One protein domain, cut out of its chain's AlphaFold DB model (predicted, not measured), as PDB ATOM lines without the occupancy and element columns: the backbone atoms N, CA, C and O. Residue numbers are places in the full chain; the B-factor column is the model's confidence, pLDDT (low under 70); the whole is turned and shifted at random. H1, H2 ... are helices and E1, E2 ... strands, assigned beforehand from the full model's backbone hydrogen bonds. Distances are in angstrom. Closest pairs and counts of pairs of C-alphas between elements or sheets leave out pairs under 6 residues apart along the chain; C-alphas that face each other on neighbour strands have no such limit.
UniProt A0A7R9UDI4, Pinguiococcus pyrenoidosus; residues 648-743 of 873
ATOM      1  N   ASN A 648     172.445 138.758 121.545       86.06
ATOM      2  CA  ASN A 648     172.721 138.518 120.130       86.06
ATOM      3  C   ASN A 648     172.616 137.022 119.787       86.06
ATOM      4  O   ASN A 648     171.922 136.652 118.843       86.06
ATOM      5  N   GLN A 649     173.214 136.149 120.603       81.25
ATOM      6  CA  GLN A 649     173.113 134.695 120.427       81.25
ATOM      7  C   GLN A 649     171.674 134.169 120.588       81.25
ATOM      8  O   GLN A 649     171.319 133.150 120.000       81.25
ATOM      9  N   ILE A 650     170.831 134.852 121.364       83.88
ATOM     10  CA  ILE A 650     169.398 134.547 121.487       83.88
ATOM     11  C   ILE A 650     168.647 134.929 120.214       83.88
ATOM     12  O   ILE A 650     167.867 134.123 119.709       83.88
ATOM     13  N   LEU A 651     168.898 136.129 119.683       87.75
ATOM     14  CA  LEU A 651     168.287 136.590 118.438       87.75
ATOM     15  C   LEU A 651     168.653 135.646 117.280       87.75
ATOM     16  O   LEU A 651     167.757 135.129 116.622       87.75
ATOM     17  N   GLN A 652     169.931 135.294 117.136       85.56
ATOM     18  CA  GLN A 652     170.429 134.353 116.117       85.56
ATOM     19  C   GLN A 652     169.914 132.904 116.251       85.56
ATOM     20  O   GLN A 652     170.051 132.118 115.322       85.56
ATOM     21  N   ARG A 653     169.393 132.489 117.417       82.94
ATOM     22  CA  ARG A 653     168.915 131.107 117.647       82.94
ATOM     23  C   ARG A 653     167.399 130.961 117.676       82.94
ATOM     24  O   ARG A 653     166.895 129.851 117.513       82.94
ATOM     25  N   HIS A 654     166.683 132.040 117.984       85.06
ATOM     26  CA  HIS A 654     165.251 131.997 118.288       85.06
ATOM     27  C   HIS A 654     164.425 133.057 117.553       85.06
ATOM     28  O   HIS A 654     163.201 133.023 117.660       85.06
ATOM     29  N   VAL A 655     165.067 133.992 116.847       90.06
ATOM     30  CA  VAL A 655     164.407 135.073 116.102       90.06
ATOM     31  C   VAL A 655     164.779 134.989 114.624       90.06
ATOM     32  O   VAL A 655     163.904 134.663 113.838       90.06
ATOM     33  N   ASP A 656     166.055 135.183 114.288       91.19
ATOM     34  CA  ASP A 656     166.659 135.026 112.951       91.19
ATOM     35  C   ASP A 656     166.903 133.531 112.686       91.19
ATOM     36  O   ASP A 656     167.999 133.004 112.865       91.19
ATOM     37  N   VAL A 657     165.811 132.805 112.425       85.25
ATOM     38  CA  VAL A 657     165.812 131.332 112.314       85.25
ATOM     39  C   VAL A 657     166.155 130.870 110.894       85.25
ATOM     40  O   VAL A 657     166.620 129.741 110.722       85.25
ATOM     41  N   ASP A 658     165.941 131.715 109.883       88.12
ATOM     42  CA  ASP A 658     166.390 131.459 108.511       88.12
ATOM     43  C   ASP A 658     167.829 131.944 108.239       88.12
ATOM     44  O   ASP A 658     168.464 131.445 107.303       88.12
ATOM     45  N   GLY A 659     168.393 132.785 109.114       89.50
ATOM     46  CA  GLY A 659     169.807 133.151 109.118       89.50
ATOM     47  C   GLY A 659     170.164 134.232 108.099       89.50
ATOM     48  O   GLY A 659     171.320 134.286 107.659       89.50
ATOM     49  N   ASP A 660     169.200 135.052 107.671       90.06
ATOM     50  CA  ASP A 660     169.434 136.136 106.714       90.06
ATOM     51  C   ASP A 660     170.005 137.419 107.366       90.06
ATOM     52  O   ASP A 660     170.568 138.273 106.668       90.06
ATOM     53  N   GLY A 661     169.965 137.512 108.704       87.44
ATOM     54  CA  GLY A 661     170.484 138.631 109.503       87.44
ATOM     55  C   GLY A 661     169.568 139.862 109.557       87.44
ATOM     56  O   GLY A 661     169.913 140.879 110.185       87.44
ATOM     57  N   LEU A 662     168.412 139.788 108.902       89.69
ATOM     58  CA  LEU A 662     167.322 140.745 108.990       89.69
ATOM     59  C   LEU A 662     166.384 140.351 110.145       89.69
ATOM     60  O   LEU A 662     166.648 139.438 110.923       89.69
ATOM     61  N   VAL A 663     165.335 141.143 110.348       90.88
ATOM     62  CA  VAL A 663     164.260 140.852 111.302       90.88
ATOM     63  C   VAL A 663     162.943 141.240 110.646       90.88
ATOM     64  O   VAL A 663     162.529 142.405 110.666       90.88
ATOM     65  N   ASN A 664     162.277 140.265 110.039       89.12
ATOM     66  CA  ASN A 664     160.964 140.466 109.441       89.12
ATOM     67  C   ASN A 664     159.865 140.631 110.513       89.12
ATOM     68  O   ASN A 664     160.092 140.529 111.719       89.12
ATOM     69  N   ASP A 665     158.634 140.909 110.086       89.25
ATOM     70  CA  ASP A 665     157.522 141.202 110.998       89.25
ATOM     71  C   ASP A 665     157.142 140.041 111.939       89.25
ATOM     72  O   ASP A 665     156.731 140.279 113.081       89.25
ATOM     73  N   ASN A 666     157.292 138.788 111.497       91.38
ATOM     74  CA  ASN A 666     157.025 137.614 112.331       91.38
ATOM     75  C   ASN A 666     158.166 137.356 113.320       91.38
ATOM     76  O   ASN A 666     157.924 136.936 114.451       91.38
ATOM     77  N   GLU A 667     159.397 137.656 112.926       93.62
ATOM     78  CA  GLU A 667     160.581 137.550 113.777       93.62
ATOM     79  C   GLU A 667     160.591 138.648 114.836       93.62
ATOM     80  O   GLU A 667     160.751 138.354 116.016       93.62
ATOM     81  N   LEU A 668     160.271 139.893 114.471       92.94
ATOM     82  CA  LEU A 668     160.064 140.979 115.429       92.94
ATOM     83  C   LEU A 668     158.961 140.624 116.434       92.94
ATOM     84  O   LEU A 668     159.129 140.814 117.639       92.94
ATOM     85  N   ARG A 669     157.844 140.055 115.962       93.38
ATOM     86  CA  ARG A 669     156.781 139.543 116.836       93.38
ATOM     87  C   ARG A 669     157.282 138.426 117.756       93.38
ATOM     88  O   ARG A 669     156.865 138.382 118.911       93.38
ATOM     89  N   THR A 670     158.171 137.564 117.271       92.88
ATOM     90  CA  THR A 670     158.790 136.480 118.048       92.88
ATOM     91  C   THR A 670     159.744 137.041 119.101       92.88
ATOM     92  O   THR A 670     159.613 136.690 120.268       92.88
ATOM     93  N   ALA A 671     160.611 137.996 118.755       92.50
ATOM     94  CA  ALA A 671     161.473 138.714 119.695       92.50
ATOM     95  C   ALA A 671     160.661 139.397 120.807       92.50
ATOM     96  O   ALA A 671     161.010 139.302 121.982       92.50
ATOM     97  N   ILE A 672     159.543 140.041 120.457       93.94
ATOM     98  CA  ILE A 672     158.650 140.685 121.427       93.94
ATOM     99  C   ILE A 672     157.942 139.641 122.310       93.94
ATOM    100  O   ILE A 672     157.906 139.811 123.525       93.94
ATOM    101  N   ALA A 673     157.435 138.539 121.746       91.62
ATOM    102  CA  ALA A 673     156.831 137.449 122.522       91.62
ATOM    103  C   ALA A 673     157.839 136.799 123.491       91.62
ATOM    104  O   ALA A 673     157.527 136.566 124.654       91.62
ATOM    105  N   LEU A 674     159.079 136.578 123.042       89.44
ATOM    106  CA  LEU A 674     160.187 136.082 123.864       89.44
ATOM    107  C   LEU A 674     160.549 137.059 124.996       89.44
ATOM    108  O   LEU A 674     160.832 136.630 126.113       89.44
ATOM    109  N   ALA A 675     160.515 138.364 124.728       90.31
ATOM    110  CA  ALA A 675     160.783 139.409 125.712       90.31
ATOM    111  C   ALA A 675     159.666 139.560 126.762       90.31
ATOM    112  O   ALA A 675     159.952 139.881 127.913       90.31
ATOM    113  N   VAL A 676     158.406 139.337 126.370       90.12
ATOM    114  CA  VAL A 676     157.228 139.380 127.257       90.12
ATOM    115  C   VAL A 676     157.057 138.073 128.043       90.12
ATOM    116  O   VAL A 676     156.651 138.114 129.199       90.12
ATOM    117  N   GLY A 677     157.393 136.926 127.445       85.50
ATOM    118  CA  GLY A 677     157.186 135.582 128.002       85.50
ATOM    119  C   GLY A 677     155.879 134.901 127.572       85.50
ATOM    120  O   GLY A 677     155.757 133.686 127.729       85.50
ATOM    121  N   ASP A 678     154.952 135.652 126.972       85.56
ATOM    122  CA  ASP A 678     153.610 135.221 126.551       85.56
ATOM    123  C   ASP A 678     153.207 135.902 125.220       85.56
ATOM    124  O   ASP A 678     153.978 136.663 124.622       85.56
ATOM    125  N   ALA A 679     151.996 135.634 124.726       88.75
ATOM    126  CA  ALA A 679     151.411 136.278 123.558       88.75
ATOM    127  C   ALA A 679     151.387 137.817 123.718       88.75
ATOM    128  O   ALA A 679     150.699 138.338 124.598       88.75
ATOM    129  N   PRO A 680     152.095 138.576 122.859       92.12
ATOM    130  CA  PRO A 680     152.279 140.005 123.073       92.12
ATOM    131  C   PRO A 680     150.999 140.790 122.782       92.12
ATOM    132  O   PRO A 680     150.301 140.525 121.795       92.12
ATOM    133  N   SER A 681     150.701 141.787 123.620       93.94
ATOM    134  CA  SER A 681     149.529 142.637 123.419       93.94
ATOM    135  C   SER A 681     149.719 143.588 122.231       93.94
ATOM    136  O   SER A 681     150.835 143.858 121.785       93.94
ATOM    137  N   ALA A 682     148.622 144.166 121.733       92.38
ATOM    138  CA  ALA A 682     148.696 145.197 120.695       92.38
ATOM    139  C   ALA A 682     149.517 146.428 121.133       92.38
ATOM    140  O   ALA A 682     150.164 147.061 120.298       92.38
ATOM    141  N   ALA A 683     149.530 146.747 122.433       91.31
ATOM    142  CA  ALA A 683     150.363 147.810 122.982       91.31
ATOM    143  C   ALA A 683     151.854 147.434 122.945       91.31
ATOM    144  O   ALA A 683     152.657 148.234 122.472       91.31
ATOM    145  N   ASP A 684     152.219 146.212 123.348       90.69
ATOM    146  CA  ASP A 684     153.612 145.738 123.310       90.69
ATOM    147  C   ASP A 684     154.153 145.730 121.880       90.69
ATOM    148  O   ASP A 684     155.231 146.262 121.621       90.69
ATOM    149  N   LEU A 685     153.366 145.190 120.941       91.44
ATOM    150  CA  LEU A 685     153.709 145.168 119.520       91.44
ATOM    151  C   LEU A 685     153.927 146.574 118.962       91.44
ATOM    152  O   LEU A 685     154.904 146.789 118.256       91.44
ATOM    153  N   THR A 686     153.056 147.530 119.296       90.19
ATOM    154  CA  THR A 686     153.176 148.917 118.816       90.19
ATOM    155  C   THR A 686     154.419 149.584 119.409       90.19
ATOM    156  O   THR A 686     155.315 149.993 118.673       90.19
ATOM    157  N   THR A 687     154.542 149.608 120.740       90.62
ATOM    158  CA  THR A 687     155.617 150.333 121.435       90.62
ATOM    159  C   THR A 687     157.010 149.744 121.192       90.62
ATOM    160  O   THR A 687     157.995 150.481 121.139       90.62
ATOM    161  N   LEU A 688     157.136 148.419 121.055       91.94
ATOM    162  CA  LEU A 688     158.434 147.783 120.799       91.94
ATOM    163  C   LEU A 688     158.802 147.805 119.308       91.94
ATOM    164  O   LEU A 688     159.983 147.955 118.998       91.94
ATOM    165  N   ARG A 689     157.827 147.774 118.387       90.62
ATOM    166  CA  ARG A 689     158.072 148.038 116.956       90.62
ATOM    167  C   ARG A 689     158.573 149.461 116.719       90.62
ATOM    168  O   ARG A 689     159.516 149.631 115.953       90.62
ATOM    169  N   GLU A 690     157.983 150.450 117.391       88.25
ATOM    170  CA  GLU A 690     158.448 151.845 117.371       88.25
ATOM    171  C   GLU A 690     159.877 151.971 117.923       88.25
ATOM    172  O   GLU A 690     160.710 152.649 117.327       88.25
ATOM    173  N   CYS A 691     160.199 151.264 119.014       90.50
ATOM    174  CA  CYS A 691     161.536 151.276 119.625       90.50
ATOM    175  C   CYS A 691     162.638 150.671 118.737       90.50
ATOM    176  O   CYS A 691     163.760 151.168 118.738       90.50
ATOM    177  N   VAL A 692     162.329 149.627 117.958       89.44
ATOM    178  CA  VAL A 692     163.244 149.055 116.945       89.44
ATOM    179  C   VAL A 692     163.383 149.976 115.713       89.44
ATOM    180  O   VAL A 692     164.249 149.761 114.870       89.44
ATOM    181  N   GLY A 693     162.575 151.038 115.626       79.19
ATOM    182  CA  GLY A 693     162.507 151.960 114.495       79.19
ATOM    183  C   GLY A 693     161.512 151.497 113.432       79.19
ATOM    184  O   GLY A 693     161.113 150.333 113.388       79.19
ATOM    185  N   ASN A 694     161.076 152.401 112.557       64.69
ATOM    186  CA  ASN A 694     160.286 151.988 111.399       64.69
ATOM    187  C   ASN A 694     161.164 151.265 110.381       64.69
ATOM    188  O   ASN A 694     162.341 151.583 110.226       64.69
ATOM    189  N   SER A 695     160.550 150.345 109.638       58.75
ATOM    190  CA  SER A 695     161.181 149.706 108.483       58.75
ATOM    191  C   SER A 695     161.340 150.681 107.311       58.75
ATOM    192  O   SER A 695     161.615 150.229 106.222       58.75
ATOM    193  N   SER A 696     161.111 151.985 107.484       53.38
ATOM    194  CA  SER A 696     160.906 152.942 106.396       53.38
ATOM    195  C   SER A 696     161.929 154.064 106.493       53.38
ATOM    196  O   SER A 696     162.016 154.748 107.515       53.38
ATOM    197  N   THR A 697     162.691 154.257 105.422       53.00
ATOM    198  CA  THR A 697     163.574 155.411 105.232       53.00
ATOM    199  C   THR A 697     163.035 156.257 104.089       53.00
ATOM    200  O   THR A 697     162.881 155.759 102.974       53.00
ATOM    201  N   ASP A 698     162.765 157.536 104.349       45.56
ATOM    202  CA  ASP A 698     162.399 158.485 103.298       45.56
ATOM    203  C   ASP A 698     163.598 158.694 102.365       45.56
ATOM    204  O   ASP A 698     164.573 159.356 102.728       45.56
ATOM    205  N   VAL A 699     163.536 158.123 101.160       45.16
ATOM    206  CA  VAL A 699     164.547 158.317 100.121       45.16
ATOM    207  C   VAL A 699     163.972 159.260  99.070       45.16
ATOM    208  O   VAL A 699     163.072 158.930  98.299       45.16
ATOM    209  N   SER A 700     164.480 160.489  99.034       41.34
ATOM    210  CA  SER A 700     164.148 161.437  97.973       41.34
ATOM    211  C   SER A 700     164.781 160.981  96.658       41.34
ATOM    212  O   SER A 700     166.002 161.035  96.515       41.34
ATOM    213  N   VAL A 701     163.956 160.542  95.701       43.88
ATOM    214  CA  VAL A 701     164.401 160.180  94.352       43.88
ATOM    215  C   VAL A 701     164.108 161.353  93.417       43.88
ATOM    216  O   VAL A 701     162.963 161.639  93.060       43.88
ATOM    217  N   GLU A 702     165.161 162.069  93.028       41.19
ATOM    218  CA  GLU A 702     165.057 163.129  92.028       41.19
ATOM    219  C   GLU A 702     165.009 162.522  90.623       41.19
ATOM    220  O   GLU A 702     166.022 162.111  90.058       41.19
ATOM    221  N   THR A 703     163.814 162.466  90.040       38.06
ATOM    222  CA  THR A 703     163.619 162.080  88.639       38.06
ATOM    223  C   THR A 703     163.761 163.295  87.725       38.06
ATOM    224  O   THR A 703     162.926 164.202  87.725       38.06
ATOM    225  N   ILE A 704     164.821 163.300  86.914       40.16
ATOM    226  CA  ILE A 704     165.052 164.311  85.876       40.16
ATOM    227  C   ILE A 704     164.316 163.877  84.601       40.16
ATOM    228  O   ILE A 704     164.799 163.025  83.858       40.16
ATOM    229  N   ASP A 705     163.155 164.478  84.329       41.41
ATOM    230  CA  ASP A 705     162.526 164.392  83.006       41.41
ATOM    231  C   ASP A 705     163.327 165.264  82.021       41.41
ATOM    232  O   ASP A 705     163.600 166.438  82.291       41.41
ATOM    233  N   ILE A 706     163.696 164.714  80.857       45.44
ATOM    234  CA  ILE A 706     164.553 165.350  79.832       45.44
ATOM    235  C   ILE A 706     163.752 166.396  79.012       45.44
ATOM    236  O   ILE A 706     163.933 166.575  77.806       45.44
ATOM    237  N   ARG A 707     162.807 167.076  79.673       44.88
ATOM    238  CA  ARG A 707     161.923 168.133  79.158       44.88
ATOM    239  C   ARG A 707     161.702 169.230  80.208       44.88
ATOM    240  O   ARG A 707     160.570 169.618  80.498       44.88
ATOM    241  N   ASP A 708     162.806 169.735  80.758       43.25
ATOM    242  CA  ASP A 708     162.900 170.974  81.549       43.25
ATOM    243  C   ASP A 708     161.951 171.084  82.762       43.25
ATOM    244  O   ASP A 708     161.536 172.183  83.145       43.25
ATOM    245  N   ARG A 709     161.595 169.958  83.398       46.25
ATOM    246  CA  ARG A 709     160.799 169.939  84.637       46.25
ATOM    247  C   ARG A 709     161.334 168.913  85.628       46.25
ATOM    248  O   ARG A 709     161.120 167.716  85.477       46.25
ATOM    249  N   LEU A 710     161.991 169.411  86.673       41.69
ATOM    250  CA  LEU A 710     162.412 168.604  87.813       41.69
ATOM    251  C   LEU A 710     161.182 168.254  88.667       41.69
ATOM    252  O   LEU A 710     160.671 169.103  89.398       41.69
ATOM    253  N   ASN A 711     160.713 167.010  88.572       46.28
ATOM    254  CA  ASN A 711     159.723 166.452  89.488       46.28
ATOM    255  C   ASN A 711     160.467 165.589  90.514       46.28
ATOM    256  O   ASN A 711     160.862 164.460  90.216       46.28
ATOM    257  N   VAL A 712     160.666 166.124  91.718       46.03
ATOM    258  CA  VAL A 712     161.221 165.358  92.842       46.03
ATOM    259  C   VAL A 712     160.115 164.489  93.434       46.03
ATOM    260  O   VAL A 712     159.103 165.012  93.905       46.03
ATOM    261  N   THR A 713     160.312 163.171  93.424       45.91
ATOM    262  CA  THR A 713     159.359 162.203  93.980       45.91
ATOM    263  C   THR A 713     160.011 161.481  95.150       45.91
ATOM    264  O   THR A 713     160.878 160.629  94.971       45.91
ATOM    265  N   THR A 714     159.609 161.815  96.377       44.47
ATOM    266  CA  THR A 714     160.082 161.085  97.558       44.47
ATOM    267  C   THR A 714     159.454 159.697  97.586       44.47
ATOM    268  O   THR A 714     158.238 159.565  97.715       44.47
ATOM    269  N   LEU A 715     160.293 158.670  97.468       46.97
ATOM    270  CA  LEU A 715     159.919 157.271  97.607       46.97
ATOM    271  C   LEU A 715     160.378 156.813  98.991       46.97
ATOM    272  O   LEU A 715     161.571 156.668  99.249       46.97
ATOM    273  N   ALA A 716     159.430 156.585  99.898       47.19
ATOM    274  CA  ALA A 716     159.733 155.879 101.134       47.19
ATOM    275  C   ALA A 716     160.163 154.452 100.765       47.19
ATOM    276  O   ALA A 716     159.340 153.643 100.337       47.19
ATOM    277  N   LEU A 717     161.463 154.171 100.868       51.50
ATOM    278  CA  LEU A 717     162.005 152.835 100.665       51.50
ATOM    279  C   LEU A 717     162.036 152.137 102.014       51.50
ATOM    280  O   LEU A 717     162.627 152.646 102.977       51.50
ATOM    281  N   ASP A 718     161.408 150.966 102.077       57.00
ATOM    282  CA  ASP A 718     161.414 150.175 103.293       57.00
ATOM    283  C   ASP A 718     162.795 149.523 103.502       57.00
ATOM    284  O   ASP A 718     163.126 148.488 102.922       57.00
ATOM    285  N   ARG A 719     163.617 150.150 104.351       70.69
ATOM    286  CA  ARG A 719     164.813 149.550 104.939       70.69
ATOM    287  C   ARG A 719     164.403 148.367 105.835       70.69
ATOM    288  O   ARG A 719     163.802 148.589 106.891       70.69
ATOM    289  N   PRO A 720     164.798 147.120 105.519       77.94
ATOM    290  CA  PRO A 720     164.536 145.997 106.410       77.94
ATOM    291  C   PRO A 720     165.229 146.208 107.761       77.94
ATOM    292  O   PRO A 720     166.337 146.749 107.841       77.94
ATOM    293  N   ARG A 721     164.564 145.772 108.833       88.25
ATOM    294  CA  ARG A 721     165.162 145.746 110.173       88.25
ATOM    295  C   ARG A 721     166.248 144.680 110.196       88.25
ATOM    296  O   ARG A 721     166.164 143.689 109.482       88.25
ATOM    297  N   THR A 722     167.229 144.876 111.055       89.81
ATOM    298  CA  THR A 722     168.368 143.983 111.266       89.81
ATOM    299  C   THR A 722     168.454 143.568 112.728       89.81
ATOM    300  O   THR A 722     167.899 144.233 113.610       89.81
ATOM    301  N   ILE A 723     169.221 142.517 113.021       89.81
ATOM    302  CA  ILE A 723     169.538 142.124 114.406       89.81
ATOM    303  C   ILE A 723     170.143 143.299 115.196       89.81
ATOM    304  O   ILE A 723     169.802 143.516 116.360       89.81
ATOM    305  N   ALA A 724     170.957 144.137 114.545       88.69
ATOM    306  CA  ALA A 724     171.506 145.351 115.143       88.69
ATOM    307  C   ALA A 724     170.427 146.384 115.526       88.69
ATOM    308  O   ALA A 724     170.605 147.112 116.497       88.69
ATOM    309  N   ASP A 725     169.298 146.451 114.820       90.25
ATOM    310  CA  ASP A 725     168.202 147.373 115.143       90.25
ATOM    311  C   ASP A 725     167.440 146.917 116.397       90.25
ATOM    312  O   ASP A 725     167.106 147.731 117.261       90.25
ATOM    313  N   VAL A 726     167.266 145.601 116.563       91.00
ATOM    314  CA  VAL A 726     166.730 145.004 117.798       91.00
ATOM    315  C   VAL A 726     167.680 145.232 118.978       91.00
ATOM    316  O   VAL A 726     167.231 145.651 120.049       91.00
ATOM    317  N   LEU A 727     168.990 145.050 118.770       90.00
ATOM    318  CA  LEU A 727     170.020 145.319 119.781       90.00
ATOM    319  C   LEU A 727     170.100 146.805 120.181       90.00
ATOM    320  O   LEU A 727     170.359 147.112 121.343       90.00
ATOM    321  N   ARG A 728     169.830 147.736 119.253       91.56
ATOM    322  CA  ARG A 728     169.768 149.184 119.538       91.56
ATOM    323  C   ARG A 728     168.527 149.604 120.329       91.56
ATOM    324  O   ARG A 728     168.586 150.604 121.042       91.56
ATOM    325  N   CYS A 729     167.422 148.860 120.259       93.00
ATOM    326  CA  CYS A 729     166.277 149.085 121.139       93.00
ATOM    327  C   CYS A 729     166.600 148.581 122.558       93.00
ATOM    328  O   CYS A 729     166.333 147.426 122.903       93.00
ATOM    329  N   GLU A 730     167.140 149.463 123.411       91.88
ATOM    330  CA  GLU A 730     167.500 149.144 124.803       91.88
ATOM    331  C   GLU A 730     166.348 148.497 125.581       91.88
ATOM    332  O   GLU A 730     166.571 147.575 126.360       91.88
ATOM    333  N   ARG A 731     165.101 148.937 125.353       92.75
ATOM    334  CA  ARG A 731     163.918 148.374 126.022       92.75
ATOM    335  C   ARG A 731     163.723 146.897 125.675       92.75
ATOM    336  O   ARG A 731     163.569 146.086 126.584       92.75
ATOM    337  N   LEU A 732     163.745 146.554 124.386       91.88
ATOM    338  CA  LEU A 732     163.565 145.177 123.922       91.88
ATOM    339  C   LEU A 732     164.768 144.317 124.316       91.88
ATOM    340  O   LEU A 732     164.582 143.238 124.865       91.88
ATOM    341  N   SER A 733     165.989 144.822 124.140       90.81
ATOM    342  CA  SER A 733     167.219 144.115 124.520       90.81
ATOM    343  C   SER A 733     167.329 143.858 126.022       90.81
ATOM    344  O   SER A 733     167.737 142.773 126.434       90.81
ATOM    345  N   LYS A 734     166.907 144.812 126.860       90.19
ATOM    346  CA  LYS A 734     166.834 144.628 128.312       90.19
ATOM    347  C   LYS A 734     165.786 143.584 128.691       90.19
ATOM    348  O   LYS A 734     166.116 142.675 129.447       90.19
ATOM    349  N   MET A 735     164.569 143.676 128.148       90.62
ATOM    350  CA  MET A 735     163.523 142.674 128.394       90.62
ATOM    351  C   MET A 735     163.979 141.279 127.941       90.62
ATOM    352  O   MET A 735     163.860 140.327 128.704       90.62
ATOM    353  N   LEU A 736     164.598 141.165 126.760       88.88
ATOM    354  CA  LEU A 736     165.211 139.924 126.283       88.88
ATOM    355  C   LEU A 736     166.289 139.418 127.243       88.88
ATOM    356  O   LEU A 736     166.254 138.246 127.575       88.88
ATOM    357  N   SER A 737     167.208 140.253 127.736       84.69
ATOM    358  CA  SER A 737     168.254 139.840 128.691       84.69
ATOM    359  C   SER A 737     167.689 139.415 130.060       84.69
ATOM    360  O   SER A 737     168.153 138.447 130.667       84.69
ATOM    361  N   GLU A 738     166.639 140.088 130.538       84.38
ATOM    362  CA  GLU A 738     165.938 139.738 131.777       84.38
ATOM    363  C   GLU A 738     165.160 138.418 131.635       84.38
ATOM    364  O   GLU A 738     165.277 137.554 132.509       84.38
ATOM    365  N   ARG A 739     164.450 138.215 130.515       80.94
ATOM    366  CA  ARG A 739     163.715 136.978 130.189       80.94
ATOM    367  C   ARG A 739     164.635 135.859 129.676       80.94
ATOM    368  O   ARG A 739     164.264 134.690 129.746       80.94
ATOM    369  N   ALA A 740     165.867 136.159 129.266       74.50
ATOM    370  CA  ALA A 740     166.834 135.173 128.769       74.50
ATOM    371  C   ALA A 740     167.234 134.116 129.783       74.50
ATOM    372  O   ALA A 740     167.611 132.997 129.441       74.50
ATOM    373  N   LYS A 741     167.029 134.465 131.045       66.62
ATOM    374  CA  LYS A 741     167.021 133.580 132.196       66.62
ATOM    375  C   LYS A 741     166.094 132.362 132.046       66.62
ATOM    376  O   LYS A 741     166.266 131.360 132.725       66.62
ATOM    377  N   HIS A 742     165.129 132.430 131.139       66.56
ATOM    378  CA  HIS A 742     164.116 131.413 130.913       66.56
ATOM    379  C   HIS A 742     164.026 130.989 129.431       66.56
ATOM    380  O   HIS A 742     163.080 130.297 129.062       66.56
ATOM    381  N   PHE A 743     164.963 131.368 128.547       64.25
ATOM    382  CA  PHE A 743     164.956 130.818 127.180       64.25
ATOM    383  C   PHE A 743     165.362 129.343 127.192       64.25
ATOM    384  O   PHE A 743     166.334 128.957 127.837       64.25
TER     385      PHE A 743
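Overview. This is residues 648 to 743 of the 873 residues of a protein of Pinguiococcus pyrenoidosus (UniProt A0A7R9UDI4). A head of five short helices sends out one long thin arm, the two-stranded hairpin E1 and E2. In the head H2 and H5 cross each other, with H1, H3 and H4 around this pair; the arm leaves the head after H3 and returns to it before H4. The printed part has 96 residues, with five named helices and two named strands in the order H1 H2 H3 E1 E2 H4 H5; the sheet, E1 - E2, is antiparallel, and the class is mixed, helices and strands. The whole is loose, with a radius of gyration of the C-alphas of 17.6 A, and spans 63 by 28 by 19 A, the arm making much of the length.

Arrangement. H1, residues 648 to 654, only just touches H2, residues 665 to 676, with 3 pairs of C-alphas within 8 A; the closest C-alphas are those of Leu 651 and Ala 671, 7.2 A apart, and the lines are about perpendicular at 73 degrees. H2 touches H3, residues 682 to 691, with residues 668 to 672 alone; the closest C-alphas, of Ile 672 and Leu 685, are 6.9 A apart. E1, residues 697 to 705, and E2, residues 709 to 717, form a hairpin, antiparallel at 155 degrees, with N 699 and O 715 at 3.1 A and N 717 and O 697 at 3.0 A, within hydrogen-bond range. Both strands are apart from H1 and H2. H4, residues 723 to 728, only just touches H1, with 3 pairs of C-alphas within 8 A; the closest are those of Leu 651 and Ile 723, 7.0 A apart. H5, residues 730 to 742, touches H2 at a steep tilt of 63 degrees, the same way, the closest C-alphas being those of Ala 675 and Leu 736, 4.5 A apart. H3 and H5 touch only at their ends, the C-alphas of Leu 688 and Leu 732 being closest at 6.5 A. Every O i to N i+4 pair is within hydrogen-bond range in H1, H2, H3 and H4, and 7 of 9 are in H5.

Along the chain. H1 begins at C-alpha 648 (172.721, 138.518, 120.130) and is 10.1 A long; H2 measures 16.4 A, H3 14.2 A and H4 8.7 A. E1 is 24.0 A long and ends at C-alpha 705 (162.526, 164.392, 83.006); E2 is 23.5 A long. H5, 19.1 A, ends at C-alpha 742 (164.116, 131.413, 130.913).

Size, cuts and confidence. The C-alphas of Arg 707 and Lys 741 are the two farthest apart, 63.5 A. The printed part has no cut and no long link. The mean pLDDT of the printed part is 77.1; it is under 70 in residues 694 to 718 and 741 to 743.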